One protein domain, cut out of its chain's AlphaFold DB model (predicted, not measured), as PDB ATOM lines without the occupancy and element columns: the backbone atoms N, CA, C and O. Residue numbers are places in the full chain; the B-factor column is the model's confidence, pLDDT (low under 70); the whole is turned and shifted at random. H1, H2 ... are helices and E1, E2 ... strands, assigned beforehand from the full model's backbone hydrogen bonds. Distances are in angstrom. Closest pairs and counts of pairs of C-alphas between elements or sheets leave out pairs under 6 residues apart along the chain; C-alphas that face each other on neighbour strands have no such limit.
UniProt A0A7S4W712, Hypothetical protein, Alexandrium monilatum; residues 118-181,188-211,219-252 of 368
ATOM      1  N   ALA A 118     110.178 163.136 124.958       66.31
ATOM      2  CA  ALA A 118     111.524 163.059 125.513       66.31
ATOM      3  C   ALA A 118     112.436 162.068 124.772       66.31
ATOM      4  O   ALA A 118     113.651 162.205 124.893       66.31
ATOM      5  N   LYS A 119     111.896 161.128 123.974       85.56
ATOM      6  CA  LYS A 119     112.707 160.158 123.210       85.56
ATOM      7  C   LYS A 119     113.774 160.846 122.362       85.56
ATOM      8  O   LYS A 119     114.944 160.566 122.561       85.56
ATOM      9  N   GLY A 120     113.408 161.844 121.556       88.12
ATOM     10  CA  GLY A 120     114.384 162.597 120.752       88.12
ATOM     11  C   GLY A 120     115.431 163.350 121.587       88.12
ATOM     12  O   GLY A 120     116.586 163.478 121.187       88.12
ATOM     13  N   THR A 121     115.067 163.810 122.791       89.75
ATOM     14  CA  THR A 121     116.048 164.400 123.722       89.75
ATOM     15  C   THR A 121     116.984 163.332 124.278       89.75
ATOM     16  O   THR A 121     118.180 163.570 124.411       89.75
ATOM     17  N   LEU A 122     116.462 162.148 124.576       91.56
ATOM     18  CA  LEU A 122     117.236 161.035 125.093       91.56
ATOM     19  C   LEU A 122     118.174 160.448 124.032       91.56
ATOM     20  O   LEU A 122     119.339 160.216 124.323       91.56
ATOM     21  N   GLU A 123     117.706 160.294 122.795       94.75
ATOM     22  CA  GLU A 123     118.506 159.940 121.615       94.75
ATOM     23  C   GLU A 123     119.676 160.908 121.427       94.75
ATOM     24  O   GLU A 123     120.830 160.498 121.259       94.75
ATOM     25  N   HIS A 124     119.389 162.208 121.522       94.25
ATOM     26  CA  HIS A 124     120.399 163.253 121.458       94.25
ATOM     27  C   HIS A 124     121.416 163.131 122.598       94.25
ATOM     28  O   HIS A 124     122.620 163.160 122.354       94.25
ATOM     29  N   GLU A 125     120.956 162.964 123.835       93.62
ATOM     30  CA  GLU A 125     121.836 162.855 124.997       93.62
ATOM     31  C   GLU A 125     122.676 161.570 124.991       93.62
ATOM     32  O   GLU A 125     123.867 161.629 125.299       93.62
ATOM     33  N   LEU A 126     122.118 160.428 124.570       95.75
ATOM     34  CA  LEU A 126     122.879 159.199 124.327       95.75
ATOM     35  C   LEU A 126     123.952 159.442 123.263       95.75
ATOM     36  O   LEU A 126     125.126 159.144 123.480       95.75
ATOM     37  N   THR A 127     123.585 160.072 122.148       96.44
ATOM     38  CA  THR A 127     124.527 160.413 121.075       96.44
ATOM     39  C   THR A 127     125.674 161.289 121.589       96.44
ATOM     40  O   THR A 127     126.848 161.017 121.321       96.44
ATOM     41  N   TRP A 128     125.369 162.309 122.392       95.31
ATOM     42  CA  TRP A 128     126.374 163.178 123.006       95.31
ATOM     43  C   TRP A 128     127.261 162.452 124.015       95.31
ATOM     44  O   TRP A 128     128.484 162.634 124.008       95.31
ATOM     45  N   ALA A 129     126.672 161.622 124.871       95.06
ATOM     46  CA  ALA A 129     127.405 160.833 125.848       95.06
ATOM     47  C   ALA A 129     128.359 159.844 125.163       95.06
ATOM     48  O   ALA A 129     129.516 159.735 125.578       95.06
ATOM     49  N   TYR A 130     127.930 159.211 124.066       96.25
ATOM     50  CA  TYR A 130     128.785 158.364 123.237       96.25
ATOM     51  C   TYR A 130     129.995 159.136 122.714       96.25
ATOM     52  O   TYR A 130     131.128 158.719 122.946       96.25
ATOM     53  N   TYR A 131     129.798 160.298 122.076       96.19
ATOM     54  CA  TYR A 131     130.921 161.085 121.557       96.19
ATOM     55  C   TYR A 131     131.861 161.582 122.658       96.19
ATOM     56  O   TYR A 131     133.078 161.604 122.456       96.19
ATOM     57  N   ARG A 132     131.332 161.934 123.836       94.44
ATOM     58  CA  ARG A 132     132.144 162.310 125.001       94.44
ATOM     59  C   ARG A 132     133.038 161.145 125.429       94.44
ATOM     60  O   ARG A 132     134.257 161.291 125.468       94.44
ATOM     61  N   MET A 133     132.466 159.968 125.664       94.88
ATOM     62  CA  MET A 133     133.223 158.781 126.086       94.88
ATOM     63  C   MET A 133     134.189 158.289 124.997       94.88
ATOM     64  O   MET A 133     135.330 157.932 125.291       94.88
ATOM     65  N   ARG A 134     133.790 158.362 123.722       93.69
ATOM     66  CA  ARG A 134     134.629 158.020 122.564       93.69
ATOM     67  C   ARG A 134     135.863 158.916 122.434       93.69
ATOM     68  O   ARG A 134     136.886 158.461 121.927       93.69
ATOM     69  N   ARG A 135     135.821 160.169 122.889       94.12
ATOM     70  CA  ARG A 135     137.006 161.047 122.904       94.12
ATOM     71  C   ARG A 135     137.954 160.734 124.066       94.12
ATOM     72  O   ARG A 135     139.159 160.906 123.931       94.12
ATOM     73  N   HIS A 136     137.438 160.208 125.177       93.94
ATOM     74  CA  HIS A 136     138.227 159.908 126.374       93.94
ATOM     75  C   HIS A 136     138.618 158.424 126.444       93.94
ATOM     76  O   HIS A 136     137.879 157.592 126.964       93.94
ATOM     77  N   VAL A 137     139.811 158.077 125.945       91.00
ATOM     78  CA  VAL A 137     140.319 156.684 125.917       91.00
ATOM     79  C   VAL A 137     140.379 156.047 127.310       91.00
ATOM     80  O   VAL A 137     140.096 154.864 127.464       91.00
ATOM     81  N   GLN A 138     140.680 156.837 128.340       93.44
ATOM     82  CA  GLN A 138     140.789 156.357 129.720       93.44
ATOM     83  C   GLN A 138     139.452 156.311 130.475       93.44
ATOM     84  O   GLN A 138     139.443 155.947 131.650       93.44
ATOM     85  N   HIS A 139     138.330 156.665 129.839       91.69
ATOM     86  CA  HIS A 139     137.030 156.670 130.503       91.69
ATOM     87  C   HIS A 139     136.671 155.255 131.006       91.69
ATOM     88  O   HIS A 139     136.744 154.306 130.222       91.69
ATOM     89  N   PRO A 140     136.248 155.074 132.270       90.12
ATOM     90  CA  PRO A 140     136.031 153.745 132.852       90.12
ATOM     91  C   PRO A 140     134.996 152.923 132.072       90.12
ATOM     92  O   PRO A 140     135.267 151.786 131.700       90.12
ATOM     93  N   LEU A 141     133.864 153.536 131.702       88.00
ATOM     94  CA  LEU A 141     132.832 152.869 130.892       88.00
ATOM     95  C   LEU A 141     133.319 152.479 129.491       88.00
ATOM     96  O   LEU A 141     132.807 151.537 128.894       88.00
ATOM     97  N   ARG A 142     134.318 153.192 128.954       89.69
ATOM     98  CA  ARG A 142     134.899 152.855 127.654       89.69
ATOM     99  C   ARG A 142     135.717 151.574 127.743       89.69
ATOM    100  O   ARG A 142     135.591 150.734 126.856       89.69
ATOM    101  N   LYS A 143     136.522 151.438 128.803       88.50
ATOM    102  CA  LYS A 143     137.317 150.233 129.070       88.50
ATOM    103  C   LYS A 143     136.414 149.018 129.265       88.50
ATOM    104  O   LYS A 143     136.581 148.039 128.551       88.50
ATOM    105  N   GLN A 144     135.387 149.154 130.109       85.56
ATOM    106  CA  GLN A 144     134.403 148.094 130.351       85.56
ATOM    107  C   GLN A 144     133.769 147.596 129.045       85.56
ATOM    108  O   GLN A 144     133.835 146.411 128.750       85.56
ATOM    109  N   MET A 145     133.249 148.504 128.211       81.50
ATOM    110  CA  MET A 145     132.618 148.123 126.940       81.50
ATOM    111  C   MET A 145     133.586 147.509 125.923       81.50
ATOM    112  O   MET A 145     133.174 146.674 125.124       81.50
ATOM    113  N   GLY A 146     134.856 147.926 125.918       76.19
ATOM    114  CA  GLY A 146     135.870 147.355 125.028       76.19
ATOM    115  C   GLY A 146     136.272 145.926 125.401       76.19
ATOM    116  O   GLY A 146     136.683 145.168 124.528       76.19
ATOM    117  N   GLU A 147     136.141 145.559 126.676       70.94
ATOM    118  CA  GLU A 147     136.504 144.237 127.202       70.94
ATOM    119  C   GLU A 147     135.339 143.240 127.149       70.94
ATOM    120  O   GLU A 147     135.561 142.051 126.937       70.94
ATOM    121  N   THR A 148     134.097 143.705 127.321       65.75
ATOM    122  CA  THR A 148     132.921 142.829 127.471       65.75
ATOM    123  C   THR A 148     132.297 142.345 126.167       65.75
ATOM    124  O   THR A 148     131.364 141.542 126.208       65.75
ATOM    125  N   LEU A 149     132.740 142.849 125.016       67.19
ATOM    126  CA  LEU A 149     132.216 142.389 123.734       67.19
ATOM    127  C   LEU A 149     132.762 140.992 123.447       67.19
ATOM    128  O   LEU A 149     133.981 140.808 123.508       67.19
ATOM    129  N   PRO A 150     131.896 140.011 123.134       64.94
ATOM    130  CA  PRO A 150     132.370 138.706 122.719       64.94
ATOM    131  C   PRO A 150     133.244 138.914 121.485       64.94
ATOM    132  O   PRO A 150     132.779 139.396 120.452       64.94
ATOM    133  N   LYS A 151     134.529 138.574 121.607       67.69
ATOM    134  CA  LYS A 151     135.422 138.425 120.462       67.69
ATOM    135  C   LYS A 151     134.980 137.155 119.744       67.69
ATOM    136  O   LYS A 151     135.586 136.109 119.928       67.69
ATOM    137  N   ALA A 152     133.853 137.229 119.040       59.31
ATOM    138  CA  ALA A 152     133.394 136.145 118.190       59.31
ATOM    139  C   ALA A 152     134.524 135.817 117.207       59.31
ATOM    140  O   ALA A 152     135.170 136.741 116.712       59.31
ATOM    141  N   ASP A 153     134.776 134.525 117.001       59.53
ATOM    142  CA  ASP A 153     135.989 133.892 116.458       59.53
ATOM    143  C   ASP A 153     136.457 134.392 115.069       59.53
ATOM    144  O   ASP A 153     136.483 133.651 114.090       59.53
ATOM    145  N   GLY A 154     136.846 135.666 114.970       62.66
ATOM    146  CA  GLY A 154     137.312 136.318 113.743       62.66
ATOM    147  C   GLY A 154     136.786 137.739 113.518       62.66
ATOM    148  O   GLY A 154     137.387 138.485 112.746       62.66
ATOM    149  N   ASN A 155     135.732 138.164 114.224       63.09
ATOM    150  CA  ASN A 155     135.026 139.410 113.920       63.09
ATOM    151  C   ASN A 155     135.222 140.467 115.004       63.09
ATOM    152  O   ASN A 155     134.580 140.477 116.052       63.09
ATOM    153  N   ASN A 156     136.127 141.400 114.711       75.75
ATOM    154  CA  ASN A 156     136.539 142.469 115.618       75.75
ATOM    155  C   ASN A 156     135.596 143.680 115.554       75.75
ATOM    156  O   ASN A 156     136.036 144.777 115.190       75.75
ATOM    157  N   PHE A 157     134.322 143.505 115.915       84.50
ATOM    158  CA  PHE A 157     133.457 144.660 116.155       84.50
ATOM    159  C   PHE A 157     133.938 145.433 117.375       84.50
ATOM    160  O   PHE A 157     134.094 144.904 118.477       84.50
ATOM    161  N   SER A 158     134.162 146.720 117.168       90.12
ATOM    162  CA  SER A 158     134.593 147.663 118.177       90.12
ATOM    163  C   SER A 158     133.516 148.720 118.351       90.12
ATOM    164  O   SER A 158     133.386 149.633 117.538       90.12
ATOM    165  N   PHE A 159     132.778 148.640 119.461       91.56
ATOM    166  CA  PHE A 159     131.669 149.546 119.785       91.56
ATOM    167  C   PHE A 159     132.007 151.033 119.583       91.56
ATOM    168  O   PHE A 159     131.207 151.792 119.053       91.56
ATOM    169  N   TRP A 160     133.215 151.463 119.963       93.19
ATOM    170  CA  TRP A 160     133.635 152.869 119.877       93.19
ATOM    171  C   TRP A 160     134.169 153.294 118.504       93.19
ATOM    172  O   TRP A 160     134.416 154.484 118.286       93.19
ATOM    173  N   ARG A 161     134.441 152.343 117.609       92.44
ATOM    174  CA  ARG A 161     134.945 152.604 116.256       92.44
ATOM    175  C   ARG A 161     133.822 152.469 115.233       92.44
ATOM    176  O   ARG A 161     133.659 153.376 114.423       92.44
ATOM    177  N   ASP A 162     133.046 151.398 115.361       92.50
ATOM    178  CA  ASP A 162     132.184 150.862 114.309       92.50
ATOM    179  C   ASP A 162     130.735 151.353 114.429       92.50
ATOM    180  O   ASP A 162     129.986 151.307 113.455       92.50
ATOM    181  N   LEU A 163     130.337 151.894 115.589       93.69
ATOM    182  CA  LEU A 163     129.032 152.535 115.734       93.69
ATOM    183  C   LEU A 163     128.960 153.901 115.071       93.69
ATOM    184  O   LEU A 163     129.826 154.769 115.254       93.69
ATOM    185  N   ARG A 164     127.839 154.106 114.377       94.56
ATOM    186  CA  ARG A 164     127.470 155.316 113.650       94.56
ATOM    187  C   ARG A 164     126.164 155.885 114.225       94.56
ATOM    188  O   ARG A 164     125.097 155.631 113.672       94.56
ATOM    189  N   PRO A 165     126.240 156.666 115.323       94.69
ATOM    190  CA  PRO A 165     125.089 157.420 115.814       94.69
ATOM    191  C   PRO A 165     124.484 158.307 114.707       94.69
ATOM    192  O   PRO A 165     125.230 158.763 113.831       94.69
ATOM    193  N   PRO A 166     123.178 158.623 114.761       96.38
ATOM    194  CA  PRO A 166     122.373 158.740 115.979       96.38
ATOM    195  C   PRO A 166     121.878 157.409 116.555       96.38
ATOM    196  O   PRO A 166     121.694 156.430 115.837       96.38
ATOM    197  N   PHE A 167     121.667 157.403 117.872       96.69
ATOM    198  CA  PHE A 167     120.909 156.349 118.546       96.69
ATOM    199  C   PHE A 167     119.417 156.625 118.376       96.69
ATOM    200  O   PHE A 167     119.015 157.779 118.512       96.69
ATOM    201  N   PHE A 168     118.614 155.587 118.158       95.31
ATOM    202  CA  PHE A 168     117.156 155.672 118.205       95.31
ATOM    203  C   PHE A 168     116.636 154.882 119.400       95.31
ATOM    204  O   PHE A 168     117.095 153.774 119.678       95.31
ATOM    205  N   VAL A 169     115.702 155.461 120.148       94.56
ATOM    206  CA  VAL A 169     115.226 154.884 121.409       94.56
ATOM    207  C   VAL A 169     113.919 154.138 121.173       94.56
ATOM    208  O   VAL A 169     112.844 154.730 121.014       94.56
ATOM    209  N   LEU A 170     114.005 152.811 121.214       92.31
ATOM    210  CA  LEU A 170     112.876 151.916 120.991       92.31
ATOM    211  C   LEU A 170     111.950 151.908 122.208       92.31
ATOM    212  O   LEU A 170     110.774 152.274 122.103       92.31
ATOM    213  N   SER A 171     112.488 151.593 123.386       89.69
ATOM    214  CA  SER A 171     111.721 151.525 124.629       89.69
ATOM    215  C   SER A 171     112.510 152.103 125.804       89.69
ATOM    216  O   SER A 171     113.741 152.137 125.818       89.69
ATOM    217  N   VAL A 172     111.774 152.614 126.787       90.88
ATOM    218  CA  VAL A 172     112.326 153.080 128.058       90.88
ATOM    219  C   VAL A 172     111.503 152.414 129.141       90.88
ATOM    220  O   VAL A 172     110.313 152.688 129.272       90.88
ATOM    221  N   GLN A 173     112.132 151.517 129.885       89.56
ATOM    222  CA  GLN A 173     111.515 150.801 130.989       89.56
ATOM    223  C   GLN A 173     112.145 151.297 132.283       89.56
ATOM    224  O   GLN A 173     113.368 151.294 132.442       89.56
ATOM    225  N   ARG A 174     111.313 151.750 133.219       88.62
ATOM    226  CA  ARG A 174     111.772 152.010 134.580       88.62
ATOM    227  C   ARG A 174     112.076 150.660 135.217       88.62
ATOM    228  O   ARG A 174     111.194 149.809 135.275       88.62
ATOM    229  N   LEU A 175     113.303 150.472 135.686       87.19
ATOM    230  CA  LEU A 175     113.629 149.314 136.511       87.19
ATOM    231  C   LEU A 175     113.051 149.609 137.894       87.19
ATOM    232  O   LEU A 175     113.643 150.356 138.677       87.19
ATOM    233  N   SER A 176     111.831 149.132 138.148       66.56
ATOM    234  CA  SER A 176     111.269 149.164 139.492       66.56
ATOM    235  C   SER A 176     112.142 148.292 140.390       66.56
ATOM    236  O   SER A 176     112.644 147.247 139.988       66.56
ATOM    237  N   GLN A 177     112.328 148.740 141.625       59.25
ATOM    238  CA  GLN A 177     113.148 148.103 142.656       59.25
ATOM    239  C   GLN A 177     112.591 146.732 143.121       59.25
ATOM    240  O   GLN A 177     112.904 146.286 144.212       59.25
ATOM    241  N   GLY A 178     111.721 146.093 142.330       51.25
ATOM    242  CA  GLY A 178     111.092 144.805 142.632       51.25
ATOM    243  C   GLY A 178     111.911 143.590 142.191       51.25
ATOM    244  O   GLY A 178     111.759 142.535 142.788       51.25
ATOM    245  N   ASP A 179     112.814 143.735 141.215       51.44
ATOM    246  CA  ASP A 179     113.703 142.639 140.776       51.44
ATOM    247  C   ASP A 179     115.020 142.579 141.574       51.44
ATOM    248  O   ASP A 179     115.859 141.703 141.362       51.44
ATOM    249  N   ALA A 180     115.215 143.525 142.493       51.06
ATOM    250  CA  ALA A 180     116.290 143.523 143.469       51.06
ATOM    251  C   ALA A 180     115.638 143.518 144.854       51.06
ATOM    252  O   ALA A 180     115.337 144.576 145.397       51.06
ATOM    253  N   GLU A 181     115.386 142.328 145.403       51.38
ATOM    254  CA  GLU A 181     114.767 142.114 146.724       51.38
ATOM    255  C   GLU A 181     115.578 142.668 147.918       51.38
ATOM    256  O   GLU A 181     115.273 142.348 149.062       51.38
ATOM    257  N   HIS A 188     118.866 156.786 144.905       81.12
ATOM    258  CA  HIS A 188     120.211 157.248 144.597       81.12
ATOM    259  C   HIS A 188     120.201 158.758 144.331       81.12
ATOM    260  O   HIS A 188     119.307 159.269 143.661       81.12
ATOM    261  N   ALA A 189     121.234 159.467 144.795       85.75
ATOM    262  CA  ALA A 189     121.356 160.916 144.607       85.75
ATOM    263  C   ALA A 189     121.316 161.348 143.124       85.75
ATOM    264  O   ALA A 189     120.937 162.473 142.814       85.75
ATOM    265  N   ASP A 190     121.679 160.446 142.207       84.31
ATOM    266  CA  ASP A 190     121.644 160.680 140.758       84.31
ATOM    267  C   ASP A 190     120.255 160.489 140.120       84.31
ATOM    268  O   ASP A 190     120.093 160.750 138.928       84.31
ATOM    269  N   GLY A 191     119.273 160.008 140.885       88.88
ATOM    270  CA  GLY A 191     117.921 159.708 140.426       88.88
ATOM    271  C   GLY A 191     117.662 158.230 140.121       88.88
ATOM    272  O   GLY A 191     118.402 157.335 140.538       88.88
ATOM    273  N   GLU A 192     116.554 157.983 139.426       88.31
ATOM    274  CA  GLU A 192     115.993 156.648 139.201       88.31
ATOM    275  C   GLU A 192     116.693 155.926 138.039       88.31
ATOM    276  O   GLU A 192     117.205 156.566 137.117       88.31
ATOM    277  N   LEU A 193     116.731 154.588 138.087       91.00
ATOM    278  CA  LEU A 193     117.384 153.752 137.079       91.00
ATOM    279  C   LEU A 193     116.389 153.289 136.008       91.00
ATOM    280  O   LEU A 193     115.312 152.774 136.307       91.00
ATOM    281  N   TYR A 194     116.794 153.420 134.751       92.56
ATOM    282  CA  TYR A 194     116.007 153.042 133.588       92.56
ATOM    283  C   TYR A 194     116.814 152.133 132.669       92.56
ATOM    284  O   TYR A 194     118.010 152.343 132.443       92.56
ATOM    285  N   LYS A 195     116.128 151.140 132.109       93.50
ATOM    286  CA  LYS A 195     116.585 150.316 130.996       93.50
ATOM    287  C   LYS A 195     116.099 150.970 129.708       93.50
ATOM    288  O   LYS A 195     114.900 151.052 129.454       93.50
ATOM    289  N   VAL A 196     117.033 151.472 128.916       94.12
ATOM    290  CA  VAL A 196     116.767 152.099 127.624       94.12
ATOM    291  C   VAL A 196     117.163 151.123 126.530       94.12
ATOM    292  O   VAL A 196     118.352 150.885 126.317       94.12
ATOM    293  N   THR A 197     116.179 150.581 125.821       94.69
ATOM    294  CA  THR A 197     116.422 149.795 124.612       94.69
ATOM    295  C   THR A 197     116.615 150.750 123.447       94.69
ATOM    296  O   THR A 197     115.741 151.569 123.148       94.69
ATOM    297  N   TYR A 198     117.770 150.663 122.801       96.00
ATOM    298  CA  TYR A 198     118.144 151.529 121.696       96.00
ATOM    299  C   TYR A 198     118.633 150.721 120.495       96.00
ATOM    300  O   TYR A 198     119.190 149.631 120.641       96.00
ATOM    301  N   GLU A 199     118.476 151.312 119.318       95.75
ATOM    302  CA  GLU A 199     119.100 150.870 118.076       95.75
ATOM    303  C   GLU A 199     120.128 151.911 117.604       95.75
ATOM    304  O   GLU A 199     120.001 153.110 117.869       95.75
ATOM    305  N   CYS A 200     121.189 151.465 116.935       96.44
ATOM    306  CA  CYS A 200     122.195 152.351 116.351       96.44
ATOM    307  C   CYS A 200     122.740 151.751 115.062       96.44
ATOM    308  O   CYS A 200     122.997 150.550 114.993       96.44
ATOM    309  N   GLY A 201     122.980 152.607 114.069       94.69
ATOM    310  CA  GLY A 201     123.625 152.195 112.830       94.69
ATOM    311  C   GLY A 201     125.051 151.690 113.061       94.69
ATOM    312  O   GLY A 201     125.771 152.209 113.925       94.69
ATOM    313  N   ILE A 202     125.469 150.708 112.266       92.44
ATOM    314  CA  ILE A 202     126.863 150.253 112.172       92.44
ATOM    315  C   ILE A 202     127.500 150.672 110.853       92.44
ATOM    316  O   ILE A 202     126.835 150.902 109.845       92.44
ATOM    317  N   GLU A 203     128.823 150.791 110.864       89.56
ATOM    318  CA  GLU A 203     129.591 150.974 109.644       89.56
ATOM    319  C   GLU A 203     129.552 149.717 108.768       89.56
ATOM    320  O   GLU A 203     129.804 148.608 109.236       89.56
ATOM    321  N   TYR A 204     129.314 149.923 107.473       79.81
ATOM    322  CA  TYR A 204     129.196 148.868 106.463       79.81
ATOM    323  C   TYR A 204     130.379 147.886 106.440       79.81
ATOM    324  O   TYR A 204     130.205 146.685 106.267       79.81
ATOM    325  N   SER A 205     131.606 148.371 106.658       81.25
ATOM    326  CA  SER A 205     132.798 147.510 106.702       81.25
ATOM    327  C   SER A 205     132.770 146.527 107.876       81.25
ATOM    328  O   SER A 205     133.238 145.394 107.762       81.25
ATOM    329  N   SER A 206     132.208 146.953 109.005       78.75
ATOM    330  CA  SER A 206     132.114 146.140 110.217       78.75
ATOM    331  C   SER A 206     130.993 145.118 110.102       78.75
ATOM    332  O   SER A 206     131.166 143.981 110.529       78.75
ATOM    333  N   GLU A 207     129.892 145.500 109.461       75.56
ATOM    334  CA  GLU A 207     128.790 144.604 109.114       75.56
ATOM    335  C   GLU A 207     129.249 143.428 108.245       75.56
ATOM    336  O   GLU A 207     129.067 142.277 108.631       75.56
ATOM    337  N   HIS A 208     129.945 143.717 107.139       73.81
ATOM    338  CA  HIS A 208     130.497 142.694 106.238       73.81
ATOM    339  C   HIS A 208     131.457 141.738 106.926       73.81
ATOM    340  O   HIS A 208     131.565 140.576 106.553       73.81
ATOM    341  N   THR A 209     132.176 142.237 107.930       72.12
ATOM    342  CA  THR A 209     133.084 141.391 108.693       72.12
ATOM    343  C   THR A 209     132.277 140.466 109.601       72.12
ATOM    344  O   THR A 209     132.582 139.286 109.652       72.12
ATOM    345  N   MET A 210     131.224 140.964 110.268       66.88
ATOM    346  CA  MET A 210     130.469 140.227 111.291       66.88
ATOM    347  C   MET A 210     129.654 139.030 110.775       66.88
ATOM    348  O   MET A 210     129.471 138.074 111.534       66.88
ATOM    349  N   GLU A 211     129.220 139.027 109.515       63.19
ATOM    350  CA  GLU A 211     128.455 137.913 108.947       63.19
ATOM    351  C   GLU A 211     129.347 136.832 108.332       63.19
ATOM    352  O   GLU A 211     129.640 136.789 107.137       63.19
ATOM    353  N   TYR A 219     120.836 142.425 105.195       65.81
ATOM    354  CA  TYR A 219     121.651 143.335 105.993       65.81
ATOM    355  C   TYR A 219     120.735 144.286 106.774       65.81
ATOM    356  O   TYR A 219     120.146 145.205 106.199       65.81
ATOM    357  N   ASP A 220     120.564 144.032 108.071       75.00
ATOM    358  CA  ASP A 220     120.035 145.026 108.993       75.00
ATOM    359  C   ASP A 220     121.238 145.711 109.639       75.00
ATOM    360  O   ASP A 220     121.811 145.221 110.615       75.00
ATOM    361  N   ASN A 221     121.648 146.843 109.055       84.75
ATOM    362  CA  ASN A 221     122.793 147.669 109.461       84.75
ATOM    363  C   ASN A 221     122.613 148.314 110.851       84.75
ATOM    364  O   ASN A 221     123.044 149.453 111.078       84.75
ATOM    365  N   ARG A 222     121.946 147.643 111.787       91.38
ATOM    366  CA  ARG A 222     121.533 148.160 113.082       91.38
ATOM    367  C   ARG A 222     121.901 147.181 114.182       91.38
ATOM    368  O   ARG A 222     121.504 146.019 114.192       91.38
ATOM    369  N   ILE A 223     122.628 147.685 115.170       92.06
ATOM    370  CA  ILE A 223     122.768 146.983 116.443       92.06
ATOM    371  C   ILE A 223     121.615 147.349 117.358       92.06
ATOM    372  O   ILE A 223     121.162 148.494 117.380       92.06
ATOM    373  N   HIS A 224     121.236 146.395 118.189       93.75
ATOM    374  CA  HIS A 224     120.289 146.603 119.266       93.75
ATOM    375  C   HIS A 224     121.000 146.412 120.598       93.75
ATOM    376  O   HIS A 224     121.830 145.515 120.758       93.75
ATOM    377  N   SER A 225     120.715 147.269 121.572       94.25
ATOM    378  CA  SER A 225     121.209 147.058 122.929       94.25
ATOM    379  C   SER A 225     120.342 147.725 123.983       94.25
ATOM    380  O   SER A 225     119.453 148.519 123.689       94.25
ATOM    381  N   ASN A 226     120.630 147.388 125.236       94.88
ATOM    382  CA  ASN A 226     119.942 147.888 126.414       94.88
ATOM    383  C   ASN A 226     120.931 148.676 127.276       94.88
ATOM    384  O   ASN A 226     121.738 148.084 127.995       94.88
ATOM    385  N   ALA A 227     120.862 150.005 127.229       95.75
ATOM    386  CA  ALA A 227     121.620 150.865 128.129       95.75
ATOM    387  C   ALA A 227     120.931 150.962 129.493       95.75
ATOM    388  O   ALA A 227     119.710 151.076 129.587       95.75
ATOM    389  N   LEU A 228     121.728 150.992 130.556       94.88
ATOM    390  CA  LEU A 228     121.279 151.345 131.897       94.88
ATOM    391  C   LEU A 228     121.625 152.808 132.150       94.88
ATOM    392  O   LEU A 228     122.801 153.187 132.161       94.88
ATOM    393  N   VAL A 229     120.602 153.632 132.347       94.50
ATOM    394  CA  VAL A 229     120.732 155.086 132.466       94.50
ATOM    395  C   VAL A 229     120.027 155.562 133.725       94.50
ATOM    396  O   VAL A 229     118.930 155.106 134.031       94.50
ATOM    397  N   ARG A 230     120.647 156.492 134.458       92.38
ATOM    398  CA  ARG A 230     119.976 157.208 135.547       92.38
ATOM    399  C   ARG A 230     119.439 158.545 135.064       92.38
ATOM    400  O   ARG A 230     120.198 159.342 134.499       92.38
ATOM    401  N   PHE A 231     118.155 158.795 135.312       89.38
ATOM    402  CA  PHE A 231     117.550 160.108 135.099       89.38
ATOM    403  C   PHE A 231     117.432 160.840 136.426       89.38
ATOM    404  O   PHE A 231     116.796 160.359 137.363       89.38
ATOM    405  N   SER A 232     118.009 162.041 136.479       87.81
ATOM    406  CA  SER A 232     117.722 162.966 137.571       87.81
ATOM    407  C   SER A 232     116.250 163.379 137.524       87.81
ATOM    408  O   SER A 232     115.667 163.479 136.441       87.81
ATOM    409  N   SER A 233     115.673 163.712 138.677       83.38
ATOM    410  CA  SER A 233     114.303 164.242 138.793       83.38
ATOM    411  C   SER A 233     114.049 165.502 137.951       83.38
ATOM    412  O   SER A 233     112.903 165.846 137.683       83.38
ATOM    413  N   HIS A 234     115.116 166.184 137.529       83.25
ATOM    414  CA  HIS A 234     115.075 167.399 136.723       83.25
ATOM    415  C   HIS A 234     115.321 167.148 135.228       83.25
ATOM    416  O   HIS A 234     115.500 168.101 134.474       83.25
ATOM    417  N   PHE A 235     115.386 165.903 134.757       82.38
ATOM    418  CA  PHE A 235     115.477 165.631 133.322       82.38
ATOM    419  C   PHE A 235     114.138 165.974 132.635       82.38
ATOM    420  O   PHE A 235     113.089 165.626 133.173       82.38
ATOM    421  N   PRO A 236     114.117 166.647 131.463       82.69
ATOM    422  CA  PRO A 236     115.239 167.017 130.587       82.69
ATOM    423  C   PRO A 236     115.861 168.408 130.833       82.69
ATOM    424  O   PRO A 236     116.743 168.811 130.074       82.69
ATOM    425  N   GLN A 237     115.417 169.153 131.853       82.50
ATOM    426  CA  GLN A 237     115.896 170.514 132.163       82.50
ATOM    427  C   GLN A 237     117.377 170.537 132.567       82.50
ATOM    428  O   GLN A 237     118.114 171.431 132.158       82.50
ATOM    429  N   ARG A 238     117.827 169.554 133.359       79.00
ATOM    430  CA  ARG A 238     119.231 169.414 133.768       79.00
ATOM    431  C   ARG A 238     119.911 168.273 133.021       79.00
ATOM    432  O   ARG A 238     119.531 167.111 133.147       79.00
ATOM    433  N   ARG A 239     120.945 168.635 132.266       79.12
ATOM    434  CA  ARG A 239     121.861 167.738 131.548       79.12
ATOM    435  C   ARG A 239     123.220 167.752 132.254       79.12
ATOM    436  O   ARG A 239     123.559 168.772 132.860       79.12
ATOM    437  N   PRO A 240     124.028 166.681 132.169       84.19
ATOM    438  CA  PRO A 240     123.877 165.480 131.330       84.19
ATOM    439  C   PRO A 240     123.173 164.300 132.027       84.19
ATOM    440  O   PRO A 240     123.180 164.212 133.254       84.19
ATOM    441  N   LEU A 241     122.645 163.347 131.247       89.56
ATOM    442  CA  LEU A 241     122.245 162.035 131.785       89.56
ATOM    443  C   LEU A 241     123.463 161.197 132.197       89.56
ATOM    444  O   LEU A 241     124.549 161.316 131.615       89.56
ATOM    445  N   ARG A 242     123.291 160.338 133.209       92.44
ATOM    446  CA  ARG A 242     124.356 159.466 133.714       92.44
ATOM    447  C   ARG A 242     124.166 158.054 133.173       92.44
ATOM    448  O   ARG A 242     123.281 157.324 133.613       92.44
ATOM    449  N   ILE A 243     125.019 157.665 132.231       94.88
ATOM    450  CA  ILE A 243     125.057 156.291 131.717       94.88
ATOM    451  C   ILE A 243     125.815 155.427 132.719       94.88
ATOM    452  O   ILE A 243     126.940 155.755 133.093       94.88
ATOM    453  N   ILE A 244     125.188 154.341 133.158       94.56
ATOM    454  CA  ILE A 244     125.794 153.334 134.033       94.56
ATOM    455  C   ILE A 244     126.415 152.224 133.188       94.56
ATOM    456  O   ILE A 244     127.539 151.812 133.449       94.56
ATOM    457  N   SER A 245     125.704 151.771 132.156       94.38
ATOM    458  CA  SER A 245     126.173 150.747 131.223       94.38
ATOM    459  C   SER A 245     125.551 150.964 129.848       94.38
ATOM    460  O   SER A 245     124.404 151.395 129.754       94.38
ATOM    461  N   TRP A 246     126.293 150.653 128.788       94.56
ATOM    462  CA  TRP A 246     125.777 150.638 127.414       94.56
ATOM    463  C   TRP A 246     125.166 149.284 127.024       94.56
ATOM    464  O   TRP A 246     124.621 149.157 125.935       94.56
ATOM    465  N   GLY A 247     125.227 148.287 127.910       92.56
ATOM    466  CA  GLY A 247     124.709 146.950 127.641       92.56
ATOM    467  C   GLY A 247     125.636 146.107 126.769       92.56
ATOM    468  O   GLY A 247     126.832 146.363 126.658       92.56
ATOM    469  N   ARG A 248     125.078 145.053 126.177       90.38
ATOM    470  CA  ARG A 248     125.767 144.185 125.217       90.38
ATOM    471  C   ARG A 248     125.086 144.370 123.862       90.38
ATOM    472  O   ARG A 248     123.899 144.052 123.770       90.38
ATOM    473  N   PRO A 249     125.741 144.967 122.857       89.88
ATOM    474  CA  PRO A 249     125.142 145.128 121.542       89.88
ATOM    475  C   PRO A 249     124.978 143.760 120.881       89.88
ATOM    476  O   PRO A 249     125.877 142.922 120.939       89.88
ATOM    477  N   VAL A 250     123.817 143.557 120.274       87.31
ATOM    478  CA  VAL A 250     123.427 142.338 119.570       87.31
ATOM    479  C   VAL A 250     123.095 142.721 118.131       87.31
ATOM    480  O   VAL A 250     122.377 143.696 117.894       87.31
ATOM    481  N   LEU A 251     123.658 141.979 117.179       81.75
ATOM    482  CA  LEU A 251     123.293 142.047 115.763       81.75
ATOM    483  C   LEU A 251     122.139 141.099 115.476       81.75
ATOM    484  O   LEU A 251     121.979 140.107 116.187       81.75
ATOM    485  N   ASN A 252     121.374 141.387 114.422       80.94
ATOM    486  CA  ASN A 252     120.253 140.550 113.986       80.94
ATOM    487  C   ASN A 252     119.277 140.263 115.139       80.94
ATOM    488  O   ASN A 252     118.778 139.150 115.306       80.94
TER     489      ASN A 252
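What this domain is: This is residues 118 to 181, 188 to 211 and 219 to 252 of the 368 residues of the protein "Hypothetical protein" of Alexandrium monilatum (UniProt A0A7S4W712). A strongly twisted sheet of four strands is covered on one face by the long helix H1, which packs mainly on the edge strand E1. Two short helices, H2 and H3, sit near the last residues of H1, and H4 lies at one end of the sheet, with its centre the farthest from the mean of the C-alphas, at 19.4 A. The printed part has 122 residues, with four named helices and four named strands in the order H1, H2, H3, E1, E2, H4, E3, E4. The sheet order is E1, E2, E3, E4, all antiparallel, and the class is mixed, helices and strands. The whole is compact, with a radius of gyration of the C-alphas of 14.8 A and spans of 43 by 32 by 30 A.

How they stand to each other: In the sheet, E1, residues 163 to 174, is an edge strand that bends by 76 degrees at residue 166. Its antiparallel neighbour is E2, residues 192 to 202, at 149 degrees, with N 168 and O 199 2.9 A apart. E3, residues 222 to 231, is antiparallel to E2 at 155 degrees, with N 196 and O 227 2.8 A apart; E3 bends by 56 degrees at residue 228. E4, residues 242 to 245, is the other edge strand and forms a hairpin with E3, with N 228 and O 245 2.8 A apart. H1, residues 119 to 135, is on one face of this sheet, making two layers, a helix layer and a sheet layer; its closest C-alphas to E1 are those of Glu 123 and Phe 167, 5.3 A apart. H2, residues 140 to 148, and H1 touch only at the corner, and only just, with 3 pairs of C-alphas within 8 A, the closest being Met 133 and Arg 142 at 6.4 A; their lines are about perpendicular, at 89 degrees. H3, residues 159 to 162, touches H2, the C-alphas of Gly 146 and Phe 159 being the closest at 7.1 A. H4, residues 204 to 210, only grazes the sheet with residues 204 to 207, and is apart from H1 and H2. Every O i to N i+4 pair is within hydrogen-bond range in H1, H2 and H4; H3 is too short for such a pair.

Where its parts are: H1 runs 24.3 A from C-alpha 119 at (112.707, 160.158, 123.210) to C-alpha 135. E1 spans 25.6 A, E2 29.8 A and E3 25.4 A. E4 ends at C-alpha 245, (126.173, 150.747, 131.223).

The domain as a whole: The C-alphas of Asp 153 and Gln 237, the two farthest apart, are 44.6 A apart. Residues 182 to 187 and 212 to 218 are not printed; the C-alpha gaps across these cuts are 16.2 A and 9.2 A. Of the links that are printed whole, none is long. The model's confidence is under 70 at residues 118, 148 to 155, 176 to 181, 210 to 211 and 219.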